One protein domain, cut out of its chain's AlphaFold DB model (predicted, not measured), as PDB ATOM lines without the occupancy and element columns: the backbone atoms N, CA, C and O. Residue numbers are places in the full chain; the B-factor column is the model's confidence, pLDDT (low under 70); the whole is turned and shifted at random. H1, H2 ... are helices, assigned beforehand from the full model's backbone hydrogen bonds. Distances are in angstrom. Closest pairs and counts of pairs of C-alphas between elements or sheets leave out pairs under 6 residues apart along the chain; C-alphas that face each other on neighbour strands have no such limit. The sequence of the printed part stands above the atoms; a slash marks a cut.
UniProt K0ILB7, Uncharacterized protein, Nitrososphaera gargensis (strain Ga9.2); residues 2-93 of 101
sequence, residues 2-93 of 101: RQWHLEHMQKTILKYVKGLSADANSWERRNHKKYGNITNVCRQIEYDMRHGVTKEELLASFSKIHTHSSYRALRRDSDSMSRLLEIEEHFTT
ATOM      1  N   ARG A   2     116.049 207.460 147.918       92.56
ATOM      2  CA  ARG A   2     116.341 206.735 146.653       92.56
ATOM      3  C   ARG A   2     117.819 206.365 146.436       92.56
ATOM      4  O   ARG A   2     118.116 205.220 146.129       92.56
ATOM      5  N   GLN A   3     118.742 207.312 146.635       94.38
ATOM      6  CA  GLN A   3     120.188 207.078 146.466       94.38
ATOM      7  C   GLN A   3     120.693 205.894 147.304       94.38
ATOM      8  O   GLN A   3     121.503 205.097 146.844       94.38
ATOM      9  N   TRP A   4     120.160 205.748 148.520       96.56
ATOM     10  CA  TRP A   4     120.491 204.629 149.392       96.56
ATOM     11  C   TRP A   4     120.047 203.292 148.784       96.56
ATOM     12  O   TRP A   4     120.830 202.348 148.788       96.56
ATOM     13  N   HIS A   5     118.846 203.225 148.198       97.06
ATOM     14  CA  HIS A   5     118.355 202.026 147.505       97.06
ATOM     15  C   HIS A   5     119.189 201.687 146.268       97.06
ATOM     16  O   HIS A   5     119.483 200.520 146.031       97.06
ATOM     17  N   LEU A   6     119.635 202.691 145.510       96.81
ATOM     18  CA  LEU A   6     120.512 202.468 144.358       96.81
ATOM     19  C   LEU A   6     121.847 201.839 144.788       96.81
ATOM     20  O   LEU A   6     122.293 200.844 144.216       96.81
ATOM     21  N   GLU A   7     122.472 202.386 145.830       96.81
ATOM     22  CA  GLU A   7     123.715 201.842 146.382       96.81
ATOM     23  C   GLU A   7     123.519 200.460 147.011       96.81
ATOM     24  O   GLU A   7     124.380 199.586 146.881       96.81
ATOM     25  N   HIS A   8     122.394 200.250 147.695       97.12
ATOM     26  CA  HIS A   8     122.032 198.971 148.294       97.12
ATOM     27  C   HIS A   8     121.843 197.889 147.223       97.12
ATOM     28  O   HIS A   8     122.441 196.813 147.329       97.12
ATOM     29  N   MET A   9     121.116 198.196 146.148       97.06
ATOM     30  CA  MET A   9     120.934 197.309 145.002       97.06
ATOM     31  C   MET A   9     122.284 196.936 144.378       97.06
ATOM     32  O   MET A   9     122.581 195.755 144.194       97.06
ATOM     33  N   GLN A  10     123.152 197.921 144.120       96.50
ATOM     34  CA  GLN A  10     124.488 197.677 143.562       96.50
ATOM     35  C   GLN A  10     125.336 196.770 144.463       96.50
ATOM     36  O   GLN A  10     125.963 195.824 143.983       96.50
ATOM     37  N   LYS A  11     125.333 197.014 145.779       96.00
ATOM     38  CA  LYS A  11     126.026 196.158 146.757       96.00
ATOM     39  C   LYS A  11     125.464 194.739 146.764       96.00
ATOM     40  O   LYS A  11     126.238 193.787 146.857       96.00
ATOM     41  N   THR A  12     124.149 194.601 146.646       95.69
ATOM     42  CA  THR A  12     123.454 193.311 146.624       95.69
ATOM     43  C   THR A  12     123.856 192.490 145.399       95.69
ATOM     44  O   THR A  12     124.276 191.342 145.559       95.69
ATOM     45  N   ILE A  13     123.845 193.100 144.208       95.88
ATOM     46  CA  ILE A  13     124.315 192.475 142.960       95.88
ATOM     47  C   ILE A  13     125.773 192.034 143.116       95.88
ATOM     48  O   ILE A  13     126.093 190.864 142.932       95.88
ATOM     49  N   LEU A  14     126.662 192.942 143.529       95.00
ATOM     50  CA  LEU A  14     128.089 192.638 143.657       95.00
ATOM     51  C   LEU A  14     128.380 191.539 144.680       95.00
ATOM     52  O   LEU A  14     129.283 190.732 144.466       95.00
ATOM     53  N   LYS A  15     127.643 191.503 145.794       93.81
ATOM     54  CA  LYS A  15     127.787 190.463 146.818       93.81
ATOM     55  C   LYS A  15     127.392 189.093 146.279       93.81
ATOM     56  O   LYS A  15     128.074 188.118 146.575       93.81
ATOM     57  N   TYR A  16     126.310 189.019 145.509       94.62
ATOM     58  CA  TYR A  16     125.875 187.766 144.905       94.62
ATOM     59  C   TYR A  16     126.845 187.291 143.822       94.62
ATOM     60  O   TYR A  16     127.292 186.149 143.866       94.62
ATOM     61  N   VAL A  17     127.249 188.194 142.922       94.38
ATOM     62  CA  VAL A  17     128.209 187.907 141.845       94.38
ATOM     63  C   VAL A  17     129.526 187.390 142.413       94.38
ATOM     64  O   VAL A  17     129.999 186.354 141.970       94.38
ATOM     65  N   LYS A  18     130.079 188.036 143.450       92.44
ATOM     66  CA  LYS A  18     131.300 187.571 144.135       92.44
ATOM     67  C   LYS A  18     131.169 186.174 144.745       92.44
ATOM     68  O   LYS A  18     132.176 185.491 144.903       92.44
ATOM     69  N   GLY A  19     129.957 185.766 145.110       90.88
ATOM     70  CA  GLY A  19     129.717 184.507 145.794       90.88
ATOM     71  C   GLY A  19     130.368 184.444 147.177       90.88
ATOM     72  O   GLY A  19     130.688 185.455 147.809       90.88
ATOM     73  N   LEU A  20     130.512 183.222 147.675       90.75
ATOM     74  CA  LEU A  20     131.149 182.927 148.951       90.75
ATOM     75  C   LEU A  20     132.646 182.676 148.734       90.75
ATOM     76  O   LEU A  20     133.012 181.873 147.881       90.75
ATOM     77  N   SER A  21     133.500 183.330 149.524       87.38
ATOM     78  CA  SER A  21     134.947 183.084 149.481       87.38
ATOM     79  C   SER A  21     135.278 181.637 149.867       87.38
ATOM     80  O   SER A  21     134.620 181.060 150.738       87.38
ATOM     81  N   ALA A  22     136.330 181.066 149.274       85.75
ATOM     82  CA  ALA A  22     136.830 179.738 149.642       85.75
ATOM     83  C   ALA A  22     137.178 179.666 151.144       85.75
ATOM     84  O   ALA A  22     136.777 178.731 151.851       85.75
ATOM     85  N   ASP A  23     137.794 180.737 151.649       91.19
ATOM     86  CA  ASP A  23     138.251 180.884 153.034       91.19
ATOM     87  C   ASP A  23     137.157 181.373 153.999       91.19
ATOM     88  O   ASP A  23     137.444 181.770 155.128       91.19
ATOM     89  N   ALA A  24     135.885 181.372 153.581       90.25
ATOM     90  CA  ALA A  24     134.798 181.914 154.389       90.25
ATOM     91  C   ALA A  24     134.635 181.190 155.740       90.25
ATOM     92  O   ALA A  24     134.663 179.961 155.838       90.25
ATOM     93  N   ASN A  25     134.377 181.933 156.810       94.25
ATOM     94  CA  ASN A  25     134.124 181.341 158.122       94.25
ATOM     95  C   ASN A  25     132.708 180.733 158.213       94.25
ATOM     96  O   ASN A  25     131.818 181.028 157.415       94.25
ATOM     97  N   SER A  26     132.455 179.896 159.223       93.75
ATOM     98  CA  SER A  26     131.171 179.192 159.395       93.75
ATOM     99  C   SER A  26     129.942 180.112 159.433       93.75
ATOM    100  O   SER A  26     128.863 179.723 158.977       93.75
ATOM    101  N   TRP A  27     130.084 181.330 159.960       91.44
ATOM    102  CA  TRP A  27     129.002 182.313 160.002       91.44
ATOM    103  C   TRP A  27     128.701 182.874 158.607       91.44
ATOM    104  O   TRP A  27     127.536 182.943 158.214       91.44
ATOM    105  N   GLU A  28     129.733 183.182 157.822       90.38
ATOM    106  CA  GLU A  28     129.600 183.629 156.432       90.38
ATOM    107  C   GLU A  28     128.945 182.555 155.564       90.38
ATOM    108  O   GLU A  28     128.011 182.862 154.823       90.38
ATOM    109  N   ARG A  29     129.340 181.281 155.722       92.00
ATOM    110  CA  ARG A  29     128.708 180.156 155.004       92.00
ATOM    111  C   ARG A  29     127.221 180.039 155.349       92.00
ATOM    112  O   ARG A  29     126.383 179.891 154.458       92.00
ATOM    113  N   ARG A  30     126.864 180.154 156.637       91.38
ATOM    114  CA  ARG A  30     125.464 180.116 157.099       91.38
ATOM    115  C   ARG A  30     124.652 181.285 156.541       91.38
ATOM    116  O   ARG A  30     123.532 181.082 156.071       91.38
ATOM    117  N   ASN A  31     125.211 182.492 156.566       89.88
ATOM    118  CA  ASN A  31     124.555 183.675 156.022       89.88
ATOM    119  C   ASN A  31     124.381 183.595 154.510       89.88
ATOM    120  O   ASN A  31     123.312 183.936 154.007       89.88
ATOM    121  N   HIS A  32     125.391 183.117 153.790       89.81
ATOM    122  CA  HIS A  32     125.298 182.912 152.353       89.81
ATOM    123  C   HIS A  32     124.215 181.884 152.008       89.81
ATOM    124  O   HIS A  32     123.371 182.158 151.164       89.81
ATOM    125  N   LYS A  33     124.123 180.770 152.745       88.19
ATOM    126  CA  LYS A  33     123.029 179.800 152.575       88.19
ATOM    127  C   LYS A  33     121.643 180.426 152.786       88.19
ATOM    128  O   LYS A  33     120.707 180.115 152.056       88.19
ATOM    129  N   LYS A  34     121.497 181.302 153.786       86.06
ATOM    130  CA  LYS A  34     120.205 181.916 154.132       86.06
ATOM    131  C   LYS A  34     119.799 183.047 153.179       86.06
ATOM    132  O   LYS A  34     118.631 183.140 152.812       86.06
ATOM    133  N   TYR A  35     120.736 183.904 152.784       84.88
ATOM    134  CA  TYR A  35     120.448 185.173 152.099       84.88
ATOM    135  C   TYR A  35     121.072 185.304 150.707       84.88
ATOM    136  O   TYR A  35     120.707 186.211 149.971       84.88
ATOM    137  N   GLY A  36     122.015 184.434 150.352       87.75
ATOM    138  CA  GLY A  36     122.776 184.488 149.104       87.75
ATOM    139  C   GLY A  36     122.180 183.676 147.958       87.75
ATOM    140  O   GLY A  36     122.867 183.487 146.967       87.75
ATOM    141  N   ASN A  37     120.947 183.175 148.079       92.06
ATOM    142  CA  ASN A  37     120.260 182.521 146.965       92.06
ATOM    143  C   ASN A  37     119.657 183.550 145.993       92.06
ATOM    144  O   ASN A  37     119.315 184.666 146.398       92.06
ATOM    145  N   ILE A  38     119.484 183.141 144.733       93.69
ATOM    146  CA  ILE A  38     118.970 183.995 143.655       93.69
ATOM    147  C   ILE A  38     117.618 184.621 144.006       93.69
ATOM    148  O   ILE A  38     117.439 185.827 143.881       93.69
ATOM    149  N   THR A  39     116.686 183.840 144.555       93.25
ATOM    150  CA  THR A  39     115.332 184.303 144.875       93.25
ATOM    151  C   THR A  39     115.338 185.457 145.877       93.25
ATOM    152  O   THR A  39     114.604 186.432 145.719       93.25
ATOM    153  N   ASN A  40     116.172 185.377 146.914       94.25
ATOM    154  CA  ASN A  40     116.304 186.432 147.915       94.25
ATOM    155  C   ASN A  40     117.019 187.663 147.359       94.25
ATOM    156  O   ASN A  40     116.706 188.780 147.772       94.25
ATOM    157  N   VAL A  41     117.959 187.478 146.437       95.38
ATOM    158  CA  VAL A  41     118.644 188.577 145.749       95.38
ATOM    159  C   VAL A  41     117.682 189.312 144.818       95.38
ATOM    160  O   VAL A  41     117.548 190.528 144.939       95.38
ATOM    161  N   CYS A  42     116.923 188.595 143.987       95.50
ATOM    162  CA  CYS A  42     115.904 189.190 143.124       95.50
ATOM    163  C   CYS A  42     114.848 189.948 143.936       95.50
ATOM    164  O   CYS A  42     114.531 191.084 143.607       95.50
ATOM    165  N   ARG A  43     114.367 189.387 145.057       95.44
ATOM    166  CA  ARG A  43     113.423 190.082 145.954       95.44
ATOM    167  C   ARG A  43     113.982 191.382 146.535       95.44
ATOM    168  O   ARG A  43     113.229 192.340 146.683       95.44
ATOM    169  N   GLN A  44     115.270 191.422 146.881       95.44
ATOM    170  CA  GLN A  44     115.918 192.643 147.376       95.44
ATOM    171  C   GLN A  44     116.010 193.706 146.277       95.44
ATOM    172  O   GLN A  44     115.642 194.851 146.513       95.44
ATOM    173  N   ILE A  45     116.406 193.313 145.064       96.31
ATOM    174  CA  ILE A  45     116.447 194.218 143.908       96.31
ATOM    175  C   ILE A  45     115.040 194.743 143.586       96.31
ATOM    176  O   ILE A  45     114.852 195.946 143.445       96.31
ATOM    177  N   GLU A  46     114.024 193.874 143.541       95.88
ATOM    178  CA  GLU A  46     112.627 194.282 143.337       95.88
ATOM    179  C   GLU A  46     112.140 195.249 144.429       95.88
ATOM    180  O   GLU A  46     111.344 196.148 144.152       95.88
ATOM    181  N   TYR A  47     112.586 195.068 145.676       96.56
ATOM    182  CA  TYR A  47     112.286 195.992 146.766       96.56
ATOM    183  C   TYR A  47     112.930 197.359 146.516       96.56
ATOM    184  O   TYR A  47     112.225 198.364 146.570       96.56
ATOM    185  N   ASP A  48     114.216 197.414 146.171       96.94
ATOM    186  CA  ASP A  48     114.901 198.669 145.838       96.94
ATOM    187  C   ASP A  48     114.249 199.375 144.635       96.94
ATOM    188  O   ASP A  48     114.049 200.593 144.656       96.94
ATOM    189  N   MET A  49     113.801 198.612 143.631       95.75
ATOM    190  CA  MET A  49     113.060 199.150 142.487       95.75
ATOM    191  C   MET A  49     111.729 199.792 142.895       95.75
ATOM    192  O   MET A  49     111.413 200.900 142.464       95.75
ATOM    193  N   ARG A  50     110.967 199.153 143.797       95.69
ATOM    194  CA  ARG A  50     109.724 199.733 144.348       95.69
ATOM    195  C   ARG A  50     109.955 201.046 145.100       95.69
ATOM    196  O   ARG A  50     109.022 201.832 145.223       95.69
ATOM    197  N   HIS A  51     111.174 201.297 145.575       95.81
ATOM    198  CA  HIS A  51     111.548 202.516 146.297       95.81
ATOM    199  C   HIS A  51     112.247 203.559 145.405       95.81
ATOM    200  O   HIS A  51     112.848 204.516 145.904       95.81
ATOM    201  N   GLY A  52     112.131 203.411 144.082       93.50
ATOM    202  CA  GLY A  52     112.513 204.430 143.106       93.50
ATOM    203  C   GLY A  52     113.814 204.158 142.359       93.50
ATOM    204  O   GLY A  52     114.289 205.055 141.663       93.50
ATOM    205  N   VAL A  53     114.402 202.966 142.486       96.62
ATOM    206  CA  VAL A  53     115.471 202.541 141.572       96.62
ATOM    207  C   VAL A  53     114.855 202.111 140.245       96.62
ATOM    208  O   VAL A  53     113.920 201.311 140.213       96.62
ATOM    209  N   THR A  54     115.349 202.650 139.135       95.50
ATOM    210  CA  THR A  54     114.760 202.357 137.826       95.50
ATOM    211  C   THR A  54     115.384 201.121 137.179       95.50
ATOM    212  O   THR A  54     116.478 200.676 137.538       95.50
ATOM    213  N   LYS A  55     114.687 200.549 136.189       94.50
ATOM    214  CA  LYS A  55     115.217 199.411 135.426       94.50
ATOM    215  C   LYS A  55     116.475 199.806 134.647       94.50
ATOM    216  O   LYS A  55     117.390 199.001 134.522       94.50
ATOM    217  N   GLU A  56     116.559 201.044 134.173       95.50
ATOM    218  CA  GLU A  56     117.731 201.575 133.473       95.50
ATOM    219  C   GLU A  56     118.953 201.626 134.398       95.50
ATOM    220  O   GLU A  56     120.051 201.267 133.982       95.50
ATOM    221  N   GLU A  57     118.774 201.999 135.669       96.12
ATOM    222  CA  GLU A  57     119.851 202.007 136.669       96.12
ATOM    223  C   GLU A  57     120.344 200.593 137.005       96.12
ATOM    224  O   GLU A  57     121.546 200.367 137.201       96.12
ATOM    225  N   LEU A  58     119.427 199.625 137.032       95.81
ATOM    226  CA  LEU A  58     119.759 198.210 137.162       95.81
ATOM    227  C   LEU A  58     120.583 197.723 135.958       95.81
ATOM    228  O   LEU A  58     121.679 197.190 136.136       95.81
ATOM    229  N   LEU A  59     120.116 197.981 134.734       95.62
ATOM    230  CA  LEU A  59     120.822 197.614 133.500       95.62
ATOM    231  C   LEU A  59     122.181 198.319 133.369       95.62
ATOM    232  O   LEU A  59     123.158 197.715 132.919       95.62
ATOM    233  N   ALA A  60     122.282 199.574 133.810       96.12
ATOM    234  CA  ALA A  60     123.543 200.302 133.874       96.12
ATOM    235  C   ALA A  60     124.516 199.655 134.870       96.12
ATOM    236  O   ALA A  60     125.719 199.595 134.608       96.12
ATOM    237  N   SER A  61     124.012 199.121 135.987       95.31
ATOM    238  CA  SER A  61     124.827 198.401 136.972       95.31
ATOM    239  C   SER A  61     125.407 197.113 136.385       95.31
ATOM    240  O   SER A  61     126.609 196.877 136.518       95.31
ATOM    241  N   PHE A  62     124.600 196.333 135.663       95.56
ATOM    242  CA  PHE A  62     125.061 195.152 134.922       95.56
ATOM    243  C   PHE A  62     126.092 195.510 133.851       95.56
ATOM    244  O   PHE A  62     127.211 194.994 133.850       95.56
ATOM    245  N   SER A  63     125.776 196.496 133.009       95.56
ATOM    246  CA  SER A  63     126.676 196.991 131.959       95.56
ATOM    247  C   SER A  63     128.021 197.446 132.527       95.56
ATOM    248  O   SER A  63     129.077 197.191 131.944       95.56
ATOM    249  N   LYS A  64     128.013 198.081 133.704       95.75
ATOM    250  CA  LYS A  64     129.233 198.495 134.399       95.75
ATOM    251  C   LYS A  64     130.078 197.293 134.823       95.75
ATOM    252  O   LYS A  64     131.296 197.362 134.682       95.75
ATOM    253  N   ILE A  65     129.478 196.201 135.300       95.00
ATOM    254  CA  ILE A  65     130.210 194.970 135.653       95.00
ATOM    255  C   ILE A  65     130.853 194.347 134.404       95.00
ATOM    256  O   ILE A  65     132.024 193.964 134.445       95.00
ATOM    257  N   HIS A  66     130.138 194.345 133.275       93.44
ATOM    258  CA  HIS A  66     130.625 193.819 131.993       93.44
ATOM    259  C   HIS A  66     131.749 194.632 131.353       93.44
ATOM    260  O   HIS A  66     132.586 194.068 130.651       93.44
ATOM    261  N   THR A  67     131.802 195.945 131.576       94.81
ATOM    262  CA  THR A  67     132.697 196.843 130.820       94.81
ATOM    263  C   THR A  67     133.816 197.435 131.671       94.81
ATOM    264  O   THR A  67     134.972 197.476 131.240       94.81
ATOM    265  N   HIS A  68     133.516 197.842 132.905       95.44
ATOM    266  CA  HIS A  68     134.418 198.657 133.708       95.44
ATOM    267  C   HIS A  68     135.647 197.861 134.180       95.44
ATOM    268  O   HIS A  68     135.568 196.704 134.610       95.44
ATOM    269  N   SER A  69     136.823 198.485 134.102       93.00
ATOM    270  CA  SER A  69     138.116 197.849 134.400       93.00
ATOM    271  C   SER A  69     138.229 197.367 135.851       93.00
ATOM    272  O   SER A  69     138.842 196.331 136.100       93.00
ATOM    273  N   SER A  70     137.562 198.041 136.795       92.88
ATOM    274  CA  SER A  70     137.527 197.646 138.216       92.88
ATOM    275  C   SER A  70     136.968 196.240 138.457       92.88
ATOM    276  O   SER A  70     137.280 195.627 139.471       92.88
ATOM    277  N   TYR A  71     136.155 195.715 137.537       93.56
ATOM    278  CA  TYR A  71     135.547 194.387 137.649       93.56
ATOM    279  C   TYR A  71     136.259 193.333 136.800       93.56
ATOM    280  O   TYR A  71     135.745 192.236 136.605       93.56
ATOM    281  N   ARG A  72     137.467 193.626 136.302       93.00
ATOM    282  CA  ARG A  72     138.254 192.683 135.493       93.00
ATOM    283  C   ARG A  72     138.514 191.351 136.200       93.00
ATOM    284  O   ARG A  72     138.552 190.328 135.532       93.00
ATOM    285  N   ALA A  73     138.695 191.359 137.521       91.31
ATOM    286  CA  ALA A  73     138.864 190.130 138.297       91.31
ATOM    287  C   ALA A  73     137.585 189.277 138.303       91.31
ATOM    288  O   ALA A  73     137.664 188.086 138.045       91.31
ATOM    289  N   LEU A  74     136.415 189.901 138.500       91.50
ATOM    290  CA  LEU A  74     135.119 189.210 138.445       91.50
ATOM    291  C   LEU A  74     134.845 188.632 137.056       91.50
ATOM    292  O   LEU A  74     134.428 187.493 136.944       91.50
ATOM    293  N   ARG A  75     135.157 189.385 135.995       93.38
ATOM    294  CA  ARG A  75     134.963 188.936 134.605       93.38
ATOM    295  C   ARG A  75     135.826 187.746 134.190       93.38
ATOM    296  O   ARG A  75     135.542 187.122 133.177       93.38
ATOM    297  N   ARG A  76     136.903 187.465 134.925       92.75
ATOM    298  CA  ARG A  76     137.761 186.294 134.688       92.75
ATOM    299  C   ARG A  76     137.239 185.037 135.373       92.75
ATOM    300  O   ARG A  76     137.659 183.952 134.993       92.75
ATOM    301  N   ASP A  77     136.380 185.193 136.375       93.31
ATOM    302  CA  ASP A  77     135.773 184.085 137.097       93.31
ATOM    303  C   ASP A  77     134.469 183.671 136.405       93.31
ATOM    304  O   ASP A  77     133.503 184.440 136.365       93.31
ATOM    305  N   SER A  78     134.448 182.459 135.846       92.44
ATOM    306  CA  SER A  78     133.278 181.923 135.144       92.44
ATOM    307  C   SER A  78     132.064 181.856 136.059       92.44
ATOM    308  O   SER A  78     130.975 182.235 135.641       92.44
ATOM    309  N   ASP A  79     132.256 181.468 137.320       92.94
ATOM    310  CA  ASP A  79     131.150 181.293 138.258       92.94
ATOM    311  C   ASP A  79     130.523 182.641 138.627       92.94
ATOM    312  O   ASP A  79     129.299 182.761 138.712       92.94
ATOM    313  N   SER A  80     131.347 183.679 138.811       93.75
ATOM    314  CA  SER A  80     130.865 185.051 138.996       93.75
ATOM    315  C   SER A  80     130.014 185.512 137.815       93.75
ATOM    316  O   SER A  80     128.943 186.088 138.018       93.75
ATOM    317  N   MET A  81     130.454 185.244 136.585       95.56
ATOM    318  CA  MET A  81     129.709 185.642 135.390       95.56
ATOM    319  C   MET A  81     128.431 184.819 135.192       95.56
ATOM    320  O   MET A  81     127.415 185.390 134.807       95.56
ATOM    321  N   SER A  82     128.430 183.528 135.533       94.56
ATOM    322  CA  SER A  82     127.214 182.704 135.546       94.56
ATOM    323  C   SER A  82     126.176 183.227 136.542       94.56
ATOM    324  O   SER A  82     125.005 183.343 136.196       94.56
ATOM    325  N   ARG A  83     126.595 183.628 137.750       95.12
ATOM    326  CA  ARG A  83     125.703 184.267 138.739       95.12
ATOM    327  C   ARG A  83     125.163 185.610 138.242       95.12
ATOM    328  O   ARG A  83     124.008 185.941 138.493       95.12
ATOM    329  N   LEU A  84     125.991 186.407 137.562       96.12
ATOM    330  CA  LEU A  84     125.541 187.672 136.977       96.12
ATOM    331  C   LEU A  84     124.457 187.432 135.917       96.12
ATOM    332  O   LEU A  84     123.416 188.084 135.972       96.12
ATOM    333  N   LEU A  85     124.683 186.468 135.020       94.94
ATOM    334  CA  LEU A  85     123.728 186.070 133.987       94.94
ATOM    335  C   LEU A  85     122.387 185.636 134.597       94.94
ATOM    336  O   LEU A  85     121.340 186.081 134.142       94.94
ATOM    337  N   GLU A  86     122.410 184.840 135.669       94.25
ATOM    338  CA  GLU A  86     121.198 184.355 136.344       94.25
ATOM    339  C   GLU A  86     120.312 185.506 136.861       94.25
ATOM    340  O   GLU A  86     119.086 185.478 136.720       94.25
ATOM    341  N   ILE A  87     120.920 186.564 137.418       95.12
ATOM    342  CA  ILE A  87     120.173 187.771 137.799       95.12
ATOM    343  C   ILE A  87     119.680 188.504 136.547       95.12
ATOM    344  O   ILE A  87     118.521 188.911 136.494       95.12
ATOM    345  N   GLU A  88     120.542 188.713 135.552       94.75
ATOM    346  CA  GLU A  88     120.188 189.443 134.331       94.75
ATOM    347  C   GLU A  88     118.982 188.817 133.627       94.75
ATOM    348  O   GLU A  88     118.032 189.530 133.290       94.75
ATOM    349  N   GLU A  89     118.968 187.494 133.474       93.62
ATOM    350  CA  GLU A  89     117.856 186.743 132.893       93.62
ATOM    351  C   GLU A  89     116.555 186.981 133.664       93.62
ATOM    352  O   GLU A  89     115.518 187.228 133.049       93.62
ATOM    353  N   HIS A  90     116.595 187.025 135.000       92.31
ATOM    354  CA  HIS A  90     115.406 187.278 135.820       92.31
ATOM    355  C   HIS A  90     114.725 188.629 135.530       92.31
ATOM    356  O   HIS A  90     113.506 188.749 135.654       92.31
ATOM    357  N   PHE A  91     115.495 189.658 135.158       91.19
ATOM    358  CA  PHE A  91     114.979 191.016 134.932       91.19
ATOM    359  C   PHE A  91     114.850 191.395 133.449       91.19
ATOM    360  O   PHE A  91     114.195 192.394 133.116       91.19
ATOM    361  N   THR A  92     115.460 190.624 132.550       88.88
ATOM    362  CA  THR A  92     115.368 190.817 131.095       88.88
ATOM    363  C   THR A  92     114.324 189.913 130.453       88.88
ATOM    364  O   THR A  92     113.660 190.356 129.515       88.88
ATOM    365  N   THR A  93     114.105 188.703 130.977       83.50
ATOM    366  CA  THR A  93     113.057 187.817 130.466       83.50
ATOM    367  C   THR A  93     111.668 188.340 130.853       83.50
ATOM    368  O   THR A  93     111.421 188.695 132.011       83.50
TER     369      THR A  93
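Overview. This is residues 2 to 93 of the 101 residues of an uncharacterized protein of Nitrososphaera gargensis (strain Ga9.2) (UniProt K0ILB7). H1 runs through the core with H3 side by side with it, while H4 and H6 pack on it aslant, making with it a three-helix bundle; H5 joins H4 to H6, and H2 lies off at one end, touching no helix. The printed part has 92 residues with six named helices, H1 to H6 in chain order, and is all helix. It is compact, radius of gyration of the C-alphas 13.1 A, spanning 36 by 28 by 25 A.

Arrangement. H1, residues 2 to 18, touches H3, residues 38 to 50, at a shallow tilt of 15 degrees, opposite ways; their closest C-alphas, His 5 and Asp 48, are 5.1 A apart. H6, residues 78 to 92, touches H1 with residues 80 to 84 alone, closest C-alphas Ser 80 and Val 17 at 4.8 A. H4, residues 55 to 67, touches H1 with residues 57 to 61 alone, closest C-alphas Ser 61 and Gln 10 at 6.6 A. H2, residues 26 to 35, is apart from H1. Every O i to N i+4 pair is within hydrogen-bond range in H1, H2, H3, H4 and H6; in H5, residues 69 to 76, 2 of 4.

Along the chain. H1, 24.4 A long, begins at C-alpha 2 (116.341, 206.735, 146.653); H6, 20.4 A, ends at C-alpha 92 (115.368, 190.817, 131.095).

Size, cuts and confidence. The printed part has no cut and no long link; no printed residue is under 70 in pLDDT.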